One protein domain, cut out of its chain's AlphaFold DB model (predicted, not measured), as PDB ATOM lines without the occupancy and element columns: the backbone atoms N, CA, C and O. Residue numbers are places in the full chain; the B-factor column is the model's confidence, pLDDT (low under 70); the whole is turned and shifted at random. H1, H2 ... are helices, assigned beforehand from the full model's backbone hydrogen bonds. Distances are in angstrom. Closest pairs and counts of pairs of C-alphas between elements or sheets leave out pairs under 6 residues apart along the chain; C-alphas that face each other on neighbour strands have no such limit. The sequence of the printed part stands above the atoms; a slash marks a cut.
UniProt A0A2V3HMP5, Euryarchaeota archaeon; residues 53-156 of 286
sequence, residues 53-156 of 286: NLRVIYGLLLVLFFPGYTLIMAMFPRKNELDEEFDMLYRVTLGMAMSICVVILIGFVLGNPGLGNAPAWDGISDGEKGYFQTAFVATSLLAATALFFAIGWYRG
ATOM      1  N   ASN A  53      -2.025  16.379  -1.805       69.56
ATOM      2  CA  ASN A  53      -0.786  16.528  -2.574       69.56
ATOM      3  C   ASN A  53       0.435  15.996  -1.813       69.56
ATOM      4  O   ASN A  53       1.252  15.268  -2.373       69.56
ATOM      5  N   LEU A  54       0.524  16.282  -0.511       75.81
ATOM      6  CA  LEU A  54       1.620  15.797   0.330       75.81
ATOM      7  C   LEU A  54       1.590  14.273   0.471       75.81
ATOM      8  O   LEU A  54       2.625  13.626   0.342       75.81
ATOM      9  N   ARG A  55       0.405  13.678   0.662       77.00
ATOM     10  CA  ARG A  55       0.260  12.220   0.769       77.00
ATOM     11  C   ARG A  55       0.759  11.497  -0.481       77.00
ATOM     12  O   ARG A  55       1.413  10.465  -0.356       77.00
ATOM     13  N   VAL A  56       0.462  12.029  -1.668       81.56
ATOM     14  CA  VAL A  56       0.930  11.454  -2.938       81.56
ATOM     15  C   VAL A  56       2.447  11.564  -3.053       81.56
ATOM     16  O   VAL A  56       3.092  10.578  -3.395       81.56
ATOM     17  N   ILE A  57       3.025  12.716  -2.705       85.06
ATOM     18  CA  ILE A  57       4.480  12.920  -2.736       85.06
ATOM     19  C   ILE A  57       5.186  11.956  -1.769       85.06
ATOM     20  O   ILE A  57       6.110  11.252  -2.173       85.06
ATOM     21  N   TYR A  58       4.723  11.854  -0.519       83.69
ATOM     22  CA  TYR A  58       5.299  10.925   0.458       83.69
ATOM     23  C   TYR A  58       5.117   9.463   0.050       83.69
ATOM     24  O   TYR A  58       6.044   8.671   0.196       83.69
ATOM     25  N   GLY A  59       3.954   9.104  -0.499       84.81
ATOM     26  CA  GLY A  59       3.701   7.762  -1.020       84.81
ATOM     27  C   GLY A  59       4.632   7.410  -2.178       84.81
ATOM     28  O   GLY A  59       5.201   6.320  -2.196       84.81
ATOM     29  N   LEU A  60       4.850   8.347  -3.104       89.44
ATOM     30  CA  LEU A  60       5.759   8.159  -4.231       89.44
ATOM     31  C   LEU A  60       7.200   7.970  -3.755       89.44
ATOM     32  O   LEU A  60       7.858   7.035  -4.195       89.44
ATOM     33  N   LEU A  61       7.677   8.801  -2.824       89.88
ATOM     34  CA  LEU A  61       9.021   8.653  -2.263       89.88
ATOM     35  C   LEU A  61       9.181   7.331  -1.497       89.88
ATOM     36  O   LEU A  61      10.214   6.671  -1.616       89.88
ATOM     37  N   LEU A  62       8.165   6.917  -0.732       89.44
ATOM     38  CA  LEU A  62       8.185   5.663   0.027       89.44
ATOM     39  C   LEU A  62       8.226   4.433  -0.880       89.44
ATOM     40  O   LEU A  62       8.877   3.454  -0.543       89.44
ATOM     41  N   VAL A  63       7.549   4.474  -2.025       91.31
ATOM     42  CA  VAL A  63       7.515   3.348  -2.965       91.31
ATOM     43  C   VAL A  63       8.731   3.355  -3.893       91.31
ATOM     44  O   VAL A  63       9.316   2.305  -4.154       91.31
ATOM     45  N   LEU A  64       9.130   4.520  -4.401       91.88
ATOM     46  CA  LEU A  64      10.137   4.620  -5.458       91.88
ATOM     47  C   LEU A  64      11.568   4.749  -4.932       91.88
ATOM     48  O   LEU A  64      12.499   4.440  -5.668       91.88
ATOM     49  N   PHE A  65      11.762   5.214  -3.696       91.81
ATOM     50  CA  PHE A  65      13.087   5.637  -3.247       91.81
ATOM     51  C   PHE A  65      13.518   5.043  -1.905       91.81
ATOM     52  O   PHE A  65      14.553   4.384  -1.832       91.81
ATOM     53  N   PHE A  66      12.754   5.268  -0.836       92.31
ATOM     54  CA  PHE A  66      13.226   5.028   0.534       92.31
ATOM     55  C   PHE A  66      13.709   3.597   0.841       92.31
ATOM     56  O   PHE A  66      14.846   3.456   1.310       92.31
ATOM     57  N   PRO A  67      12.925   2.529   0.600       92.56
ATOM     58  CA  PRO A  67      13.330   1.180   0.983       92.56
ATOM     59  C   PRO A  67      14.515   0.690   0.148       92.56
ATOM     60  O   PRO A  67      15.401   0.022   0.671       92.56
ATOM     61  N   GLY A  68      14.590   1.061  -1.131       91.81
ATOM     62  CA  GLY A  68      15.717   0.690  -1.983       91.81
ATOM     63  C   GLY A  68      16.995   1.468  -1.677       91.81
ATOM     64  O   GLY A  68      18.067   0.878  -1.573       91.81
ATOM     65  N   TYR A  69      16.897   2.781  -1.466       91.81
ATOM     66  CA  TYR A  69      18.050   3.620  -1.139       91.81
ATOM     67  C   TYR A  69      18.684   3.236   0.206       91.81
ATOM     68  O   TYR A  69      19.904   3.109   0.312       91.81
ATOM     69  N   THR A  70      17.858   2.994   1.231       91.12
ATOM     70  CA  THR A  70      18.345   2.533   2.543       91.12
ATOM     71  C   THR A  70      18.957   1.136   2.472       91.12
ATOM     72  O   THR A  70      19.964   0.888   3.133       91.12
ATOM     73  N   LEU A  71      18.432   0.248   1.621       91.94
ATOM     74  CA  LEU A  71      19.032  -1.061   1.360       91.94
ATOM     75  C   LEU A  71      20.414  -0.948   0.702       91.94
ATOM     76  O   LEU A  71      21.345  -1.627   1.127       91.94
ATOM     77  N   ILE A  72      20.578  -0.076  -0.298       91.12
ATOM     78  CA  ILE A  72      21.882   0.136  -0.944       91.12
ATOM     79  C   ILE A  72      22.897   0.724   0.033       91.12
ATOM     80  O   ILE A  72      24.023   0.233   0.102       91.12
ATOM     81  N   MET A  73      22.488   1.703   0.843       86.31
ATOM     82  CA  MET A  73      23.325   2.224   1.929       86.31
ATOM     83  C   MET A  73      23.712   1.133   2.934       86.31
ATOM     84  O   MET A  73      24.836   1.120   3.426       86.31
ATOM     85  N   ALA A  74      22.818   0.180   3.211       86.94
ATOM     86  CA  ALA A  74      23.130  -0.961   4.062       86.94
ATOM     87  C   ALA A  74      24.131  -1.935   3.418       86.94
ATOM     88  O   ALA A  74      25.033  -2.424   4.101       86.94
ATOM     89  N   MET A  75      24.002  -2.222   2.121       86.25
ATOM     90  CA  MET A  75      24.888  -3.157   1.418       86.25
ATOM     91  C   MET A  75      26.293  -2.587   1.206       86.25
ATOM     92  O   MET A  75      27.269  -3.260   1.550       86.25
ATOM     93  N   PHE A  76      26.383  -1.348   0.720       84.75
ATOM     94  CA  PHE A  76      27.626  -0.669   0.346       84.75
ATOM     95  C   PHE A  76      27.860   0.560   1.233       84.75
ATOM     96  O   PHE A  76      27.640   1.689   0.796       84.75
ATOM     97  N   PRO A  77      28.249   0.401   2.507       77.38
ATOM     98  CA  PRO A  77      28.365   1.523   3.435       77.38
ATOM     99  C   PRO A  77      29.568   2.436   3.147       77.38
ATOM    100  O   PRO A  77      29.604   3.552   3.664       77.38
ATOM    101  N   ARG A  78      30.569   1.995   2.369       69.25
ATOM    102  CA  ARG A  78      31.780   2.796   2.130       69.25
ATOM    103  C   ARG A  78      31.623   3.697   0.919       69.25
ATOM    104  O   ARG A  78      31.000   3.305  -0.060       69.25
ATOM    105  N   LYS A  79      32.252   4.870   0.976       63.62
ATOM    106  CA  LYS A  79      32.406   5.758  -0.182       63.62
ATOM    107  C   LYS A  79      33.303   5.084  -1.225       63.62
ATOM    108  O   LYS A  79      34.277   4.436  -0.843       63.62
ATOM    109  N   ASN A  80      32.970   5.255  -2.501       61.53
ATOM    110  CA  ASN A  80      33.722   4.750  -3.661       61.53
ATOM    111  C   ASN A  80      33.743   3.212  -3.800       61.53
ATOM    112  O   ASN A  80      34.655   2.655  -4.403       61.53
ATOM    113  N   GLU A  81      32.763   2.503  -3.228       65.81
ATOM    114  CA  GLU A  81      32.638   1.041  -3.389       65.81
ATOM    115  C   GLU A  81      31.950   0.625  -4.694       65.81
ATOM    116  O   GLU A  81      32.199  -0.476  -5.180       65.81
ATOM    117  N   LEU A  82      31.065   1.467  -5.235       60.84
ATOM    118  CA  LEU A  82      30.344   1.171  -6.476       60.84
ATOM    119  C   LEU A  82      31.077   1.725  -7.696       60.84
ATOM    120  O   LEU A  82      31.266   1.006  -8.672       60.84
ATOM    121  N   ASP A  83      31.481   2.989  -7.619       68.50
ATOM    122  CA  ASP A  83      32.285   3.663  -8.631       68.50
ATOM    123  C   ASP A  83      33.059   4.814  -7.977       68.50
ATOM    124  O   ASP A  83      32.560   5.430  -7.034       68.50
ATOM    125  N   GLU A  84      34.277   5.089  -8.436       62.59
ATOM    126  CA  GLU A  84      35.149   6.106  -7.830       62.59
ATOM    127  C   GLU A  84      34.704   7.528  -8.208       62.59
ATOM    128  O   GLU A  84      34.799   8.440  -7.389       62.59
ATOM    129  N   GLU A  85      34.148   7.702  -9.413       67.19
ATOM    130  CA  GLU A  85      33.736   9.008  -9.948       67.19
ATOM    131  C   GLU A  85      32.238   9.305  -9.735       67.19
ATOM    132  O   GLU A  85      31.859  10.459  -9.542       67.19
ATOM    133  N   PHE A  86      31.370   8.282  -9.708       72.25
ATOM    134  CA  PHE A  86      29.906   8.461  -9.689       72.25
ATOM    135  C   PHE A  86      29.175   7.734  -8.548       72.25
ATOM    136  O   PHE A  86      27.989   7.416  -8.672       72.25
ATOM    137  N   ASP A  87      29.829   7.499  -7.406       75.62
ATOM    138  CA  ASP A  87      29.270   6.744  -6.270       75.62
ATOM    139  C   ASP A  87      27.855   7.212  -5.860       75.62
ATOM    140  O   ASP A  87      26.944   6.403  -5.676       75.62
ATOM    141  N   MET A  88      27.618   8.528  -5.778       78.06
ATOM    142  CA  MET A  88      26.309   9.077  -5.394       78.06
ATOM    143  C   MET A  88      25.223   8.809  -6.443       78.06
ATOM    144  O   MET A  88      24.111   8.403  -6.090       78.06
ATOM    145  N   LEU A  89      25.536   9.004  -7.726       83.75
ATOM    146  CA  LEU A  89      24.596   8.766  -8.819       83.75
ATOM    147  C   LEU A  89      24.230   7.280  -8.900       83.75
ATOM    148  O   LEU A  89      23.050   6.940  -9.036       83.75
ATOM    149  N   TYR A  90      25.213   6.392  -8.736       85.44
ATOM    150  CA  TYR A  90      24.977   4.953  -8.670       85.44
ATOM    151  C   TYR A  90      24.112   4.574  -7.470       85.44
ATOM    152  O   TYR A  90      23.143   3.840  -7.636       85.44
ATOM    153  N   ARG A  91      24.360   5.121  -6.277       88.19
ATOM    154  CA  ARG A  91      23.514   4.854  -5.097       88.19
ATOM    155  C   ARG A  91      22.065   5.274  -5.295       88.19
ATOM    156  O   ARG A  91      21.158   4.561  -4.870       88.19
ATOM    157  N   VAL A  92      21.839   6.424  -5.925       88.69
ATOM    158  CA  VAL A  92      20.491   6.941  -6.193       88.69
ATOM    159  C   VAL A  92      19.778   6.080  -7.233       88.69
ATOM    160  O   VAL A  92      18.653   5.639  -7.002       88.69
ATOM    161  N   THR A  93      20.433   5.800  -8.360       90.44
ATOM    162  CA  THR A  93      19.844   5.033  -9.470       90.44
ATOM    163  C   THR A  93      19.625   3.563  -9.106       90.44
ATOM    164  O   THR A  93      18.523   3.040  -9.284       90.44
ATOM    165  N   LEU A  94      20.630   2.914  -8.511       90.81
ATOM    166  CA  LEU A  94      20.531   1.553  -7.979       90.81
ATOM    167  C   LEU A  94      19.510   1.484  -6.835       90.81
ATOM    168  O   LEU A  94      18.745   0.525  -6.750       90.81
ATOM    169  N   GLY A  95      19.449   2.519  -5.993       92.69
ATOM    170  CA  GLY A  95      18.456   2.658  -4.932       92.69
ATOM    171  C   GLY A  95      17.026   2.668  -5.467       92.69
ATOM    172  O   GLY A  95      16.193   1.918  -4.968       92.69
ATOM    173  N   MET A  96      16.740   3.434  -6.526       92.31
ATOM    174  CA  MET A  96      15.413   3.418  -7.156       92.31
ATOM    175  C   MET A  96      15.059   2.041  -7.731       92.31
ATOM    176  O   MET A  96      13.956   1.542  -7.504       92.31
ATOM    177  N   ALA A  97      16.001   1.394  -8.425       94.38
ATOM    178  CA  ALA A  97      15.789   0.057  -8.978       94.38
ATOM    179  C   ALA A  97      15.498  -0.975  -7.873       94.38
ATOM    180  O   ALA A  97      14.524  -1.727  -7.951       94.38
ATOM    181  N   MET A  98      16.288  -0.961  -6.796       94.75
ATOM    182  CA  MET A  98      16.079  -1.843  -5.648       94.75
ATOM    183  C   MET A  98      14.780  -1.554  -4.902       94.75
ATOM    184  O   MET A  98      14.183  -2.479  -4.352       94.75
ATOM    185  N   SER A  99      14.303  -0.308  -4.909       95.75
ATOM    186  CA  SER A  99      13.031   0.055  -4.281       95.75
ATOM    187  C   SER A  99      11.871  -0.696  -4.930       95.75
ATOM    188  O   SER A  99      11.050  -1.289  -4.234       95.75
ATOM    189  N   ILE A 100      11.862  -0.766  -6.265       93.81
ATOM    190  CA  ILE A 100      10.856  -1.517  -7.025       93.81
ATOM    191  C   ILE A 100      10.914  -3.007  -6.661       93.81
ATOM    192  O   ILE A 100       9.877  -3.609  -6.384       93.81
ATOM    193  N   CYS A 101      12.115  -3.592  -6.585       95.81
ATOM    194  CA  CYS A 101      12.292  -4.987  -6.177       95.81
ATOM    195  C   CYS A 101      11.715  -5.256  -4.777       95.81
ATOM    196  O   CYS A 101      10.956  -6.208  -4.595       95.81
ATOM    197  N   VAL A 102      12.028  -4.407  -3.793       95.25
ATOM    198  CA  VAL A 102      11.536  -4.554  -2.413       95.25
ATOM    199  C   VAL A 102      10.014  -4.418  -2.345       95.25
ATOM    200  O   VAL A 102       9.358  -5.228  -1.690       95.25
ATOM    201  N   VAL A 103       9.438  -3.441  -3.050       95.00
ATOM    202  CA  VAL A 103       7.983  -3.236  -3.103       95.00
ATOM    203  C   VAL A 103       7.276  -4.460  -3.685       95.00
ATOM    204  O   VAL A 103       6.276  -4.902  -3.122       95.00
ATOM    205  N   ILE A 104       7.798  -5.038  -4.772       94.56
ATOM    206  CA  ILE A 104       7.229  -6.247  -5.386       94.56
ATOM    207  C   ILE A 104       7.294  -7.430  -4.414       94.56
ATOM    208  O   ILE A 104       6.301  -8.138  -4.256       94.56
ATOM    209  N   LEU A 105       8.424  -7.630  -3.729       95.56
ATOM    210  CA  LEU A 105       8.581  -8.717  -2.758       95.56
ATOM    211  C   LEU A 105       7.611  -8.579  -1.579       95.56
ATOM    212  O   LEU A 105       6.934  -9.542  -1.226       95.56
ATOM    213  N   ILE A 106       7.497  -7.381  -1.002       94.50
ATOM    214  CA  ILE A 106       6.544  -7.100   0.082       94.50
ATOM    215  C   ILE A 106       5.108  -7.301  -0.406       94.50
ATOM    216  O   ILE A 106       4.306  -7.935   0.281       94.50
ATOM    217  N   GLY A 107       4.789  -6.807  -1.602       92.50
ATOM    218  CA  GLY A 107       3.477  -6.977  -2.213       92.50
ATOM    219  C   GLY A 107       3.117  -8.446  -2.422       92.50
ATOM    220  O   GLY A 107       1.997  -8.843  -2.115       92.50
ATOM    221  N   PHE A 108       4.070  -9.267  -2.868       94.00
ATOM    222  CA  PHE A 108       3.875 -10.706  -3.037       94.00
ATOM    223  C   PHE A 108       3.653 -11.421  -1.700       94.00
ATOM    224  O   PHE A 108       2.749 -12.247  -1.591       94.00
ATOM    225  N   VAL A 109       4.430 -11.078  -0.665       93.56
ATOM    226  CA  VAL A 109       4.253 -11.653   0.676       93.56
ATOM    227  C   VAL A 109       2.879 -11.290   1.236       93.56
ATOM    228  O   VAL A 109       2.140 -12.189   1.619       93.56
ATOM    229  N   LEU A 110       2.495 -10.009   1.230       91.06
ATOM    230  CA  LEU A 110       1.205  -9.550   1.767       91.06
ATOM    231  C   LEU A 110      -0.000  -9.986   0.922       91.06
ATOM    232  O   LEU A 110      -1.107 -10.115   1.441       91.06
ATOM    233  N   GLY A 111       0.201 -10.191  -0.378       90.25
ATOM    234  CA  GLY A 111      -0.817 -10.680  -1.302       90.25
ATOM    235  C   GLY A 111      -1.035 -12.191  -1.246       90.25
ATOM    236  O   GLY A 111      -1.945 -12.686  -1.908       90.25
ATOM    237  N   ASN A 112      -0.224 -12.934  -0.486       91.31
ATOM    238  CA  ASN A 112      -0.335 -14.384  -0.394       91.31
ATOM    239  C   ASN A 112      -1.638 -14.795   0.330       91.31
ATOM    240  O   ASN A 112      -1.782 -14.504   1.521       91.31
ATOM    241  N   PRO A 113      -2.550 -15.544  -0.325       84.25
ATOM    242  CA  PRO A 113      -3.788 -16.020   0.297       84.25
ATOM    243  C   PRO A 113      -3.564 -16.890   1.542       84.25
ATOM    244  O   PRO A 113      -4.439 -16.972   2.401       84.25
ATOM    245  N   GLY A 114      -2.389 -17.519   1.667       85.69
ATOM    246  CA  GLY A 114      -2.021 -18.333   2.827       85.69
ATOM    247  C   GLY A 114      -1.900 -17.554   4.143       85.69
ATOM    248  O   GLY A 114      -1.917 -18.175   5.201       85.69
ATOM    249  N   LEU A 115      -1.812 -16.219   4.101       83.81
ATOM    250  CA  LEU A 115      -1.833 -15.374   5.304       83.81
ATOM    251  C   LEU A 115      -3.241 -15.210   5.900       83.81
ATOM    252  O   LEU A 115      -3.369 -14.774   7.042       83.81
ATOM    253  N   GLY A 116      -4.290 -15.573   5.156       85.44
ATOM    254  CA  GLY A 116      -5.678 -15.393   5.571       85.44
ATOM    255  C   GLY A 116      -6.134 -13.932   5.535       85.44
ATOM    256  O   GLY A 116      -5.573 -13.092   4.826       85.44
ATOM    257  N   ASN A 117      -7.186 -13.638   6.297       86.94
ATOM    258  CA  ASN A 117      -7.775 -12.304   6.351       86.94
ATOM    259  C   ASN A 117      -7.024 -11.397   7.328       86.94
ATOM    260  O   ASN A 117      -6.506 -11.849   8.355       86.94
ATOM    261  N   ALA A 118      -6.985 -10.106   7.004       84.06
ATOM    262  CA  ALA A 118      -6.378  -9.111   7.868       84.06
ATOM    263  C   ALA A 118      -7.222  -8.884   9.140       84.06
ATOM    264  O   ALA A 118      -8.436  -9.094   9.127       84.06
ATOM    265  N   PRO A 119      -6.618  -8.417  10.247       84.44
ATOM    266  CA  PRO A 119      -7.367  -7.977  11.419       84.44
ATOM    267  C   PRO A 119      -8.365  -6.868  11.056       84.44
ATOM    268  O   PRO A 119      -8.020  -5.955  10.308       84.44
ATOM    269  N   ALA A 120      -9.582  -6.917  11.604       84.62
ATOM    270  CA  ALA A 120     -10.574  -5.854  11.443       84.62
ATOM    271  C   ALA A 120     -10.297  -4.729  12.450       84.62
ATOM    272  O   ALA A 120     -10.636  -4.856  13.629       84.62
ATOM    273  N   TRP A 121      -9.658  -3.647  12.007       81.50
ATOM    274  CA  TRP A 121      -9.435  -2.458  12.827       81.50
ATOM    275  C   TRP A 121     -10.258  -1.310  12.269       81.50
ATOM    276  O   TRP A 121     -10.085  -0.919  11.113       81.50
ATOM    277  N   ASP A 122     -11.144  -0.770  13.103       77.88
ATOM    278  CA  ASP A 122     -12.072   0.279  12.697       77.88
ATOM    279  C   ASP A 122     -11.319   1.489  12.117       77.88
ATOM    280  O   ASP A 122     -10.376   2.011  12.715       77.88
ATOM    281  N   GLY A 123     -11.685   1.879  10.896       73.25
ATOM    282  CA  GLY A 123     -11.042   2.956  10.137       73.25
ATOM    283  C   GLY A 123      -9.643   2.672   9.560       73.25
ATOM    284  O   GLY A 123      -9.125   3.532   8.845       73.25
ATOM    285  N   ILE A 124      -9.023   1.510   9.816       72.06
ATOM    286  CA  ILE A 124      -7.644   1.197   9.375       72.06
ATOM    287  C   ILE A 124      -7.596  -0.006   8.425       72.06
ATOM    288  O   ILE A 124      -6.877   0.046   7.422       72.06
ATOM    289  N   SER A 125      -8.340  -1.073   8.716       79.06
ATOM    290  CA  SER A 125      -8.321  -2.300   7.918       79.06
ATOM    291  C   SER A 125      -9.668  -3.008   7.883       79.06
ATOM    292  O   SER A 125     -10.394  -3.091   8.871       79.06
ATOM    293  N   ASP A 126      -9.975  -3.554   6.713       81.06
ATOM    294  CA  ASP A 126     -11.186  -4.328   6.465       81.06
ATOM    295  C   ASP A 126     -10.898  -5.814   6.706       81.06
ATOM    296  O   ASP A 126     -10.053  -6.397   6.020       81.06
ATOM    297  N   GLY A 127     -11.570  -6.413   7.692       79.12
ATOM    298  CA  GLY A 127     -11.337  -7.801   8.102       79.12
ATOM    299  C   GLY A 127     -11.884  -8.857   7.145       79.12
ATOM    300  O   GLY A 127     -11.593 -10.041   7.302       79.12
ATOM    301  N   GLU A 128     -12.662  -8.451   6.145       81.25
ATOM    302  CA  GLU A 128     -13.104  -9.346   5.073       81.25
ATOM    303  C   GLU A 128     -12.081  -9.432   3.932       81.25
ATOM    304  O   GLU A 128     -12.164 -10.313   3.075       81.25
ATOM    305  N   LYS A 129     -11.088  -8.533   3.917       82.06
ATOM    306  CA  LYS A 129     -10.036  -8.465   2.900       82.06
ATOM    307  C   LYS A 129      -8.723  -9.060   3.421       82.06
ATOM    308  O   LYS A 129      -8.441  -9.077   4.617       82.06
ATOM    309  N   GLY A 130      -7.881  -9.519   2.496       85.31
ATOM    310  CA  GLY A 130      -6.520  -9.969   2.806       85.31
ATOM    311  C   GLY A 130      -5.599  -8.827   3.255       85.31
ATOM    312  O   GLY A 130      -6.000  -7.664   3.324       85.31
ATOM    313  N   TYR A 131      -4.331  -9.149   3.516       85.44
ATOM    314  CA  TYR A 131      -3.321  -8.202   4.013       85.44
ATOM    315  C   TYR A 131      -2.839  -7.174   2.978       85.44
ATOM    316  O   TYR A 131      -2.170  -6.207   3.341       85.44
ATOM    317  N   PHE A 132      -3.191  -7.321   1.698       87.19
ATOM    318  CA  PHE A 132      -2.847  -6.360   0.646       87.19
ATOM    319  C   PHE A 132      -3.737  -5.102   0.703       87.19
ATOM    320  O   PHE A 132      -4.551  -4.833  -0.178       87.19
ATOM    321  N   GLN A 133      -3.605  -4.332   1.784       84.12
ATOM    322  CA  GLN A 133      -4.294  -3.057   2.003       84.12
ATOM    323  C   GLN A 133      -3.274  -1.944   2.243       84.12
ATOM    324  O   GLN A 133      -2.140  -2.190   2.657       84.12
ATOM    325  N   THR A 134      -3.682  -0.696   2.017       82.88
ATOM    326  CA  THR A 134      -2.792   0.474   2.081       82.88
ATOM    327  C   THR A 134      -2.083   0.617   3.427       82.88
ATOM    328  O   THR A 134      -0.895   0.926   3.444       82.88
ATOM    329  N   ALA A 135      -2.768   0.340   4.541       81.94
ATOM    330  CA  ALA A 135      -2.185   0.398   5.878       81.94
ATOM    331  C   ALA A 135      -1.043  -0.616   6.060       81.94
ATOM    332  O   ALA A 135       0.049  -0.243   6.489       81.94
ATOM    333  N   PHE A 136      -1.247  -1.878   5.678       85.44
ATOM    334  CA  PHE A 136      -0.231  -2.930   5.810       85.44
ATOM    335  C   PHE A 136       0.928  -2.756   4.826       85.44
ATOM    336  O   PHE A 136       2.085  -2.977   5.176       85.44
ATOM    337  N   VAL A 137       0.648  -2.289   3.607       87.38
ATOM    338  CA  VAL A 137       1.695  -1.994   2.619       87.38
ATOM    339  C   VAL A 137       2.551  -0.809   3.076       87.38
ATOM    340  O   VAL A 137       3.773  -0.891   3.064       87.38
ATOM    341  N   ALA A 138       1.940   0.281   3.545       86.06
ATOM    342  CA  ALA A 138       2.694   1.439   4.025       86.06
ATOM    343  C   ALA A 138       3.518   1.108   5.279       86.06
ATOM    344  O   ALA A 138       4.690   1.470   5.359       86.06
ATOM    345  N   THR A 139       2.932   0.392   6.242       86.56
ATOM    346  CA  THR A 139       3.630  -0.004   7.478       86.56
ATOM    347  C   THR A 139       4.774  -0.975   7.212       86.56
ATOM    348  O   THR A 139       5.847  -0.793   7.776       86.56
ATOM    349  N   SER A 140       4.603  -1.954   6.319       90.06
ATOM    350  CA  SER A 140       5.681  -2.875   5.933       90.06
ATOM    351  C   SER A 140       6.813  -2.173   5.185       90.06
ATOM    352  O   SER A 140       7.976  -2.441   5.476       90.06
ATOM    353  N   LEU A 141       6.509  -1.226   4.290       90.56
ATOM    354  CA  LEU A 141       7.534  -0.417   3.622       90.56
ATOM    355  C   LEU A 141       8.289   0.479   4.608       90.56
ATOM    356  O   LEU A 141       9.515   0.565   4.537       90.56
ATOM    357  N   LEU A 142       7.591   1.110   5.555       90.19
ATOM    358  CA  LEU A 142       8.229   1.899   6.611       90.19
ATOM    359  C   LEU A 142       9.092   1.021   7.523       90.19
ATOM    360  O   LEU A 142      10.216   1.400   7.840       90.19
ATOM    361  N   ALA A 143       8.604  -0.162   7.897       91.12
ATOM    362  CA  ALA A 143       9.343  -1.117   8.715       91.12
ATOM    363  C   ALA A 143      10.595  -1.633   7.995       91.12
ATOM    364  O   ALA A 143      11.668  -1.661   8.591       91.12
ATOM    365  N   ALA A 144      10.491  -1.975   6.707       92.12
ATOM    366  CA  ALA A 144      11.634  -2.358   5.882       92.12
ATOM    367  C   ALA A 144      12.652  -1.216   5.768       92.12
ATOM    368  O   ALA A 144      13.838  -1.428   6.002       92.12
ATOM    369  N   THR A 145      12.189   0.009   5.499       91.75
ATOM    370  CA  THR A 145      13.046   1.204   5.460       91.75
ATOM    371  C   THR A 145      13.782   1.402   6.788       91.75
ATOM    372  O   THR A 145      14.995   1.594   6.798       91.75
ATOM    373  N   ALA A 146      13.076   1.308   7.916       92.12
ATOM    374  CA  ALA A 146      13.666   1.449   9.243       92.12
ATOM    375  C   ALA A 146      14.672   0.329   9.555       92.12
ATOM    376  O   ALA A 146      15.735   0.593  10.113       92.12
ATOM    377  N   LEU A 147      14.366  -0.909   9.158       93.25
ATOM    378  CA  LEU A 147      15.257  -2.055   9.305       93.25
ATOM    379  C   LEU A 147      16.545  -1.864   8.499       93.25
ATOM    380  O   LEU A 147      17.637  -2.012   9.043       93.25
ATOM    381  N   PHE A 148      16.441  -1.500   7.221       92.31
ATOM    382  CA  PHE A 148      17.609  -1.254   6.374       92.31
ATOM    383  C   PHE A 148      18.417  -0.059   6.859       92.31
ATOM    384  O   PHE A 148      19.642  -0.132   6.895       92.31
ATOM    385  N   PHE A 149      17.753   0.999   7.321       90.19
ATOM    386  CA  PHE A 149      18.421   2.121   7.962       90.19
ATOM    387  C   PHE A 149      19.198   1.681   9.209       90.19
ATOM    388  O   PHE A 149      20.362   2.042   9.352       90.19
ATOM    389  N   ALA A 150      18.609   0.856  10.079       87.56
ATOM    390  CA  ALA A 150      19.288   0.336  11.265       87.56
ATOM    391  C   ALA A 150      20.502  -0.538  10.900       87.56
ATOM    392  O   ALA A 150      21.560  -0.407  11.516       87.56
ATOM    393  N   ILE A 151      20.383  -1.381   9.869       87.62
ATOM    394  CA  ILE A 151      21.495  -2.197   9.358       87.62
ATOM    395  C   ILE A 151      22.594  -1.306   8.767       87.62
ATOM    396  O   ILE A 151      23.771  -1.502   9.068       87.62
ATOM    397  N   GLY A 152      22.231  -0.311   7.955       85.50
ATOM    398  CA  GLY A 152      23.172   0.645   7.375       85.50
ATOM    399  C   GLY A 152      23.864   1.492   8.434       85.50
ATOM    400  O   GLY A 152      25.074   1.682   8.371       85.50
ATOM    401  N   TRP A 153      23.137   1.916   9.466       83.81
ATOM    402  CA  TRP A 153      23.707   2.603  10.617       83.81
ATOM    403  C   TRP A 153      24.688   1.711  11.383       83.81
ATOM    404  O   TRP A 153      25.815   2.134  11.625       83.81
ATOM    405  N   TYR A 154      24.321   0.461  11.685       81.75
ATOM    406  CA  TYR A 154      25.225  -0.501  12.328       81.75
ATOM    407  C   TYR A 154      26.497  -0.747  11.501       81.75
ATOM    408  O   TYR A 154      27.576  -0.934  12.059       81.75
ATOM    409  N   ARG A 155      26.389  -0.689  10.170       79.69
ATOM    410  CA  ARG A 155      27.506  -0.813   9.222       79.69
ATOM    411  C   ARG A 155      28.232   0.505   8.925       79.69
ATOM    412  O   ARG A 155      29.136   0.491   8.097       79.69
ATOM    413  N   GLY A 156      27.866   1.620   9.561       76.12
ATOM    414  CA  GLY A 156      28.554   2.908   9.420       76.12
ATOM    415  C   GLY A 156      28.258   3.688   8.133       76.12
ATOM    416  O   GLY A 156      29.042   4.554   7.759       76.12
TER     417      GLY A 156
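AT A GLANCE: This is residues 53 to 156 of the 286 residues of a protein of Euryarchaeota archaeon (UniProt A0A2V3HMP5). Two long helices, H3 and H4, make a V that closes near the last residues of H3 and the first of H4, and the short helix H2 fills the space between them where they spread apart. H1 runs off to one side of this body, reaching it with residues 62 to 64, while the links after H2 and after H3 make the two ends of the long axis. The printed part has 104 residues with four named helices, H1, H2, H3 and H4 in that order, and no named strand: the class is all helix. The whole is loose, with a radius of gyration of the C-alphas of 15.9 A, and elongated, spanning 52 by 32 by 20 A.

IN THESE COORDINATES: H1 holds residues 53 to 64, from C-alpha 53 at (-0.786, 16.528, -2.574), and is 16.4 A long from first to last C-alpha. H2 follows at residues 66 to 75, 14.3 A long. H3, residues 87 to 110, is the longest helix at 33.4 A and begins with C-alpha 87 at (29.270, 6.744, -6.270); it has a kink of 25 degrees near residue 97. H4, residues 134 to 154, is 29.8 A long and ends with C-alpha 154 at (25.225, -0.501, 12.328).

HOW THE PARTS SIT: H3 and H4 are the hubs, each touching three other helices. They form a helical hairpin, running opposite ways at a tilt of 45 degrees, and touch with residues 103 to 110 of H3 and 136 to 141 of H4 alone; the closest C-alphas are those of Gly 107 and Val 137, 7.2 A apart. H2 touches H3 at a steep tilt of 66 degrees, opposite ways, with the C-alphas of Gly 68 and Ser 99 closest at 3.6 A. H2 touches H4 at a shallow tilt of 26 degrees, the same way; the closest C-alphas, of Ala 74 and Gly 152, are 3.7 A apart. H1 touches H3 with residues 63 to 64 alone, about perpendicular at 86 degrees, with the C-alphas of Leu 64 and Ser 99 closest at 5.5 A. With residues 62 to 63 alone H1 touches H4, at a steep tilt of 57 degrees, the same way; the closest C-alphas are those of Leu 62 and Leu 141, 7.1 A apart. H1 and H2 meet only through their link. In H1, H2, H3 and H4 every O i to N i+4 pair is within hydrogen-bond range.

THE WHOLE: The two C-alphas farthest apart are those of Glu 85 and Glu 128, 52.5 A. The printed part has no cut. The link from H1 to H2 is tight, while those from H2 to H3, 11 residues, and from H3 to H4, 23 residues, are long. Mean pLDDT of the printed part is 85.2; residue 53 and residues 78 to 85 are under 70.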